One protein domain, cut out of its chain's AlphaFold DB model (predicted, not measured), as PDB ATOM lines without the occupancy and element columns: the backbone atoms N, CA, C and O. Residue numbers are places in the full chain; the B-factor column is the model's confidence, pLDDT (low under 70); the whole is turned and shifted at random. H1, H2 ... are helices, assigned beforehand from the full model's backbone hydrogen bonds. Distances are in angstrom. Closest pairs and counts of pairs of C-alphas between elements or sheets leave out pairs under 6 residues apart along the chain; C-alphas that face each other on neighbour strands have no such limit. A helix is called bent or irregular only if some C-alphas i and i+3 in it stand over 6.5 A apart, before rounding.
ATOM      1  N   PRO A   9      72.530 130.536 127.986       94.38
ATOM      2  CA  PRO A   9      73.202 130.738 129.271       94.38
ATOM      3  C   PRO A   9      74.640 131.248 129.114       94.38
ATOM      4  O   PRO A   9      75.013 132.229 129.751       94.38
ATOM      5  N   PHE A  10      75.434 130.683 128.197       94.81
ATOM      6  CA  PHE A  10      76.815 131.131 127.961       94.81
ATOM      7  C   PHE A  10      76.904 132.577 127.456       94.81
ATOM      8  O   PHE A  10      77.777 133.341 127.873       94.81
ATOM      9  N   LYS A  11      75.977 132.987 126.580       94.62
ATOM     10  CA  LYS A  11      75.933 134.360 126.059       94.62
ATOM     11  C   LYS A  11      75.502 135.345 127.146       94.62
ATOM     12  O   LYS A  11      76.051 136.444 127.197       94.62
ATOM     13  N   TYR A  12      74.567 134.944 128.013       95.31
ATOM     14  CA  TYR A  12      74.160 135.716 129.188       95.31
ATOM     15  C   TYR A  12      75.295 135.886 130.185       95.31
ATOM     16  O   TYR A  12      75.585 137.009 130.582       95.31
ATOM     17  N   MET A  13      76.016 134.814 130.489       94.75
ATOM     18  CA  MET A  13      77.146 134.853 131.410       94.75
ATOM     19  C   MET A  13      78.262 135.788 130.912       94.75
ATOM     20  O   MET A  13      78.744 136.636 131.663       94.75
ATOM     21  N   ARG A  14      78.595 135.727 129.612       95.38
ATOM     22  CA  ARG A  14      79.541 136.665 128.980       95.38
ATOM     23  C   ARG A  14      79.039 138.113 129.023       95.38
ATOM     24  O   ARG A  14      79.816 139.024 129.278       95.38
ATOM     25  N   TRP A  15      77.747 138.335 128.781       95.88
ATOM     26  CA  TRP A  15      77.138 139.664 128.866       95.88
ATOM     27  C   TRP A  15      77.196 140.225 130.297       95.88
ATOM     28  O   TRP A  15      77.620 141.364 130.485       95.88
ATOM     29  N   CYS A  16      76.872 139.414 131.310       95.94
ATOM     30  CA  CYS A  16      76.989 139.784 132.722       95.94
ATOM     31  C   CYS A  16      78.427 140.138 133.110       95.94
ATOM     32  O   CYS A  16      78.627 141.130 133.804       95.94
ATOM     33  N   ALA A  17      79.421 139.391 132.621       96.44
ATOM     34  CA  ALA A  17      80.827 139.675 132.895       96.44
ATOM     35  C   ALA A  17      81.273 141.058 132.381       96.44
ATOM     36  O   ALA A  17      82.039 141.736 133.058       96.44
ATOM     37  N   HIS A  18      80.781 141.498 131.215       96.12
ATOM     38  CA  HIS A  18      81.145 142.801 130.641       96.12
ATOM     39  C   HIS A  18      80.319 143.973 131.187       96.12
ATOM     40  O   HIS A  18      80.868 145.052 131.387       96.12
ATOM     41  N   HIS A  19      79.015 143.795 131.413       96.50
ATOM     42  CA  HIS A  19      78.134 144.886 131.857       96.50
ATOM     43  C   HIS A  19      78.098 145.054 133.380       96.50
ATOM     44  O   HIS A  19      77.933 146.169 133.870       96.50
ATOM     45  N   TYR A  20      78.252 143.958 134.124       94.88
ATOM     46  CA  TYR A  20      78.104 143.903 135.577       94.88
ATOM     47  C   TYR A  20      79.226 143.065 136.221       94.88
ATOM     48  O   TYR A  20      78.947 142.073 136.905       94.88
ATOM     49  N   PRO A  21      80.505 143.447 136.026       96.38
ATOM     50  CA  PRO A  21      81.646 142.624 136.425       96.38
ATOM     51  C   PRO A  21      81.667 142.326 137.930       96.38
ATOM     52  O   PRO A  21      81.905 141.188 138.325       96.38
ATOM     53  N   ALA A  22      81.351 143.310 138.777       97.25
ATOM     54  CA  ALA A  22      81.375 143.143 140.232       97.25
ATOM     55  C   ALA A  22      80.422 142.035 140.719       97.25
ATOM     56  O   ALA A  22      80.810 141.179 141.515       97.25
ATOM     57  N   TYR A  23      79.191 141.999 140.205       96.38
ATOM     58  CA  TYR A  23      78.210 140.969 140.557       96.38
ATOM     59  C   TYR A  23      78.587 139.600 139.989       96.38
ATOM     60  O   TYR A  23      78.456 138.585 140.669       96.38
ATOM     61  N   PHE A  24      79.086 139.567 138.752       96.56
ATOM     62  CA  PHE A  24      79.444 138.313 138.104       96.56
ATOM     63  C   PHE A  24      80.607 137.610 138.820       96.56
ATOM     64  O   PHE A  24      80.497 136.441 139.191       96.56
ATOM     65  N   PHE A  25      81.706 138.330 139.061       97.19
ATOM     66  CA  PHE A  25      82.893 137.744 139.682       97.19
ATOM     67  C   PHE A  25      82.724 137.486 141.180       97.19
ATOM     68  O   PHE A  25      83.285 136.510 141.671       97.19
ATOM     69  N   SER A  26      81.924 138.276 141.907       97.81
ATOM     70  CA  SER A  26      81.631 137.982 143.321       97.81
ATOM     71  C   SER A  26      80.879 136.661 143.490       97.81
ATOM     72  O   SER A  26      81.267 135.850 144.330       97.81
ATOM     73  N   LEU A  27      79.863 136.399 142.662       96.44
ATOM     74  CA  LEU A  27      79.137 135.126 142.670       96.44
ATOM     75  C   LEU A  27      80.019 133.957 142.232       96.44
ATOM     76  O   LEU A  27      80.007 132.908 142.875       96.44
ATOM     77  N   LEU A  28      80.801 134.139 141.164       96.88
ATOM     78  CA  LEU A  28      81.703 133.099 140.671       96.88
ATOM     79  C   LEU A  28      82.721 132.716 141.743       96.88
ATOM     80  O   LEU A  28      82.857 131.535 142.052       96.88
ATOM     81  N   LEU A  29      83.390 133.696 142.351       97.12
ATOM     82  CA  LEU A  29      84.350 133.441 143.420       97.12
ATOM     83  C   LEU A  29      83.660 132.816 144.632       97.12
ATOM     84  O   LEU A  29      84.076 131.745 145.072       97.12
ATOM     85  N   GLY A  30      82.564 133.417 145.098       97.19
ATOM     86  CA  GLY A  30      81.791 132.936 146.240       97.19
ATOM     87  C   GLY A  30      81.318 131.491 146.094       97.19
ATOM     88  O   GLY A  30      81.302 130.763 147.081       97.19
ATOM     89  N   PHE A  31      81.002 131.046 144.877       97.44
ATOM     90  CA  PHE A  31      80.645 129.652 144.608       97.44
ATOM     91  C   PHE A  31      81.865 128.750 144.365       97.44
ATOM     92  O   PHE A  31      81.885 127.600 144.803       97.44
ATOM     93  N   SER A  32      82.907 129.258 143.703       97.62
ATOM     94  CA  SER A  32      84.104 128.473 143.378       97.62
ATOM     95  C   SER A  32      84.867 128.007 144.619       97.62
ATOM     96  O   SER A  32      85.342 126.874 144.635       97.62
ATOM     97  N   PHE A  33      84.943 128.820 145.679       95.81
ATOM     98  CA  PHE A  33      85.693 128.468 146.889       95.81
ATOM     99  C   PHE A  33      85.073 127.301 147.680       95.81
ATOM    100  O   PHE A  33      85.808 126.361 147.983       95.81
ATOM    101  N   PRO A  34      83.759 127.276 147.988       97.12
ATOM    102  CA  PRO A  34      83.116 126.116 148.609       97.12
ATOM    103  C   PRO A  34      83.237 124.847 147.763       97.12
ATOM    104  O   PRO A  34      83.546 123.781 148.293       97.12
ATOM    105  N   VAL A  35      83.053 124.957 146.442       97.81
ATOM    106  CA  VAL A  35      83.202 123.817 145.524       97.81
ATOM    107  C   VAL A  35      84.637 123.295 145.540       97.81
ATOM    108  O   VAL A  35      84.855 122.091 145.666       97.81
ATOM    109  N   ALA A  36      85.623 124.192 145.479       97.19
ATOM    110  CA  ALA A  36      87.029 123.832 145.581       97.19
ATOM    111  C   ALA A  36      87.352 123.214 146.947       97.19
ATOM    112  O   ALA A  36      88.060 122.218 146.995       97.19
ATOM    113  N   ALA A  37      86.805 123.721 148.053       96.31
ATOM    114  CA  ALA A  37      87.005 123.118 149.367       96.31
ATOM    115  C   ALA A  37      86.492 121.670 149.402       96.31
ATOM    116  O   ALA A  37      87.193 120.787 149.889       96.31
ATOM    117  N   LEU A  38      85.320 121.392 148.824       97.06
ATOM    118  CA  LEU A  38      84.766 120.035 148.774       97.06
ATOM    119  C   LEU A  38      85.546 119.101 147.839       97.06
ATOM    120  O   LEU A  38      85.741 117.934 148.170       97.06
ATOM    121  N   ALA A  39      86.011 119.597 146.692       96.88
ATOM    122  CA  ALA A  39      86.717 118.779 145.706       96.88
ATOM    123  C   ALA A  39      88.210 118.591 146.034       96.88
ATOM    124  O   ALA A  39      88.750 117.492 145.916       96.88
ATOM    125  N   VAL A  40      88.888 119.656 146.460       96.44
ATOM    126  CA  VAL A  40      90.345 119.688 146.643       96.44
ATOM    127  C   VAL A  40      90.759 119.102 147.992       96.44
ATOM    128  O   VAL A  40      91.805 118.462 148.063       96.44
ATOM    129  N   THR A  41      89.966 119.244 149.062       96.00
ATOM    130  CA  THR A  41      90.346 118.684 150.378       96.00
ATOM    131  C   THR A  41      90.531 117.160 150.396       96.00
ATOM    132  O   THR A  41      91.561 116.723 150.915       96.00
ATOM    133  N   PRO A  42      89.649 116.318 149.811       95.75
ATOM    134  CA  PRO A  42      89.903 114.880 149.758       95.75
ATOM    135  C   PRO A  42      91.065 114.537 148.820       95.75
ATOM    136  O   PRO A  42      91.800 113.590 149.090       95.75
ATOM    137  N   LEU A  43      91.258 115.308 147.744       97.25
ATOM    138  CA  LEU A  43      92.373 115.117 146.817       97.25
ATOM    139  C   LEU A  43      93.716 115.365 147.518       97.25
ATOM    140  O   LEU A  43      94.626 114.544 147.431       97.25
ATOM    141  N   ARG A  44      93.807 116.455 148.287       96.88
ATOM    142  CA  ARG A  44      94.982 116.805 149.091       96.88
ATOM    143  C   ARG A  44      95.338 115.705 150.091       96.88
ATOM    144  O   ARG A  44      96.495 115.309 150.141       96.88
ATOM    145  N   ARG A  45      94.351 115.199 150.841       96.31
ATOM    146  CA  ARG A  45      94.560 114.136 151.843       96.31
ATOM    147  C   ARG A  45      95.038 112.824 151.220       96.31
ATOM    148  O   ARG A  45      95.834 112.120 151.817       96.31
ATOM    149  N   LYS A  46      94.578 112.501 150.007       96.50
ATOM    150  CA  LYS A  46      94.958 111.253 149.324       96.50
ATOM    151  C   LYS A  46      96.335 111.299 148.669       96.50
ATOM    152  O   LYS A  46      97.021 110.286 148.661       96.50
ATOM    153  N   PHE A  47      96.696 112.429 148.064       97.88
ATOM    154  CA  PHE A  47      97.862 112.494 147.178       97.88
ATOM    155  C   PHE A  47      99.033 113.302 147.731       97.88
ATOM    156  O   PHE A  47     100.149 113.123 147.254       97.88
ATOM    157  N   LEU A  48      98.794 114.213 148.676       96.94
ATOM    158  CA  LEU A  48      99.819 115.145 149.144       96.94
ATOM    159  C   LEU A  48     100.187 114.885 150.605       96.94
ATOM    160  O   LEU A  48     101.290 114.429 150.883       96.94
ATOM    161  N   TYR A  49      99.297 115.227 151.534       96.56
ATOM    162  CA  TYR A  49      99.575 115.164 152.967       96.56
ATOM    163  C   TYR A  49      98.293 115.060 153.790       96.56
ATOM    164  O   TYR A  49      97.243 115.597 153.415       96.56
ATOM    165  N   ASP A  50      98.423 114.405 154.940       95.88
ATOM    166  CA  ASP A  50      97.357 114.252 155.923       95.88
ATOM    167  C   ASP A  50      97.125 115.515 156.762       95.88
ATOM    168  O   ASP A  50      97.903 116.474 156.763       95.88
TER     169      ASP A  50
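Overview. This is residues 9 to 50 of the 85 residues of an uncharacterized protein of Tortispora caseinolytica NRRL Y-17796 (UniProt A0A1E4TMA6). A long helix, H2, makes the length of the model, and a shorter helix, H1, meets it near its first residues, so that the two make a lopsided V or L with a sharp turn at residue 20. Most of H2 sticks out with nothing beside it, and it has a kink near residue 39. The printed part has 42 residues, with two named helices in the order H1, H2 and no named strand; the class is all helix. It is extended, with a radius of gyration of the C-alphas of 14.9 A and spans of 43 by 18 by 12 A.

Along the chain. H1 runs from Pro 9 to His 19 and measures 15.2 A from first to last C-alpha. C-alpha 9 stands at (73.202, 130.738, 129.271) and C-alpha 19 at (78.134, 144.886, 131.857). H2 follows from Pro 21 to Phe 47 and measures 35.9 A, beginning with C-alpha 21 at (81.646, 142.624, 136.425) and ending with C-alpha 47 at (97.862, 112.494, 147.178). H2 is neither bent nor irregular, but only just: C-alphas 39 and 42 are 6.5 A apart. Near residue 39 it has a kink of 35 degrees.

Arrangement. H1 and H2 touch, with 4 pairs of C-alphas within 8 A. Their closest C-alphas are those of Ala 17 and Phe 24, 5.6 A apart. On the side of H2, residues 24 to 25 alone touch H1. The two helices run opposite ways at a steep tilt of 60 degrees, and their centres are 20.4 A apart. Residues 26 to 40 of H2 stand free. In H1 every O i to N i+4 pair is within hydrogen-bond range; in H2, 20 of 23 are.

Size, cuts and confidence. The outline is a rod, and the two C-alphas farthest apart, those of His 19 and Asp 50, are 43.4 A from each other. The printed part has no cut, and the link from H1 to H2 is tight, with 1 residue between them. Residues 43 to 49, of which 43 to 47 belong to H2, also stand free. The mean pLDDT of the printed part is 96.4, and no printed residue is under 70.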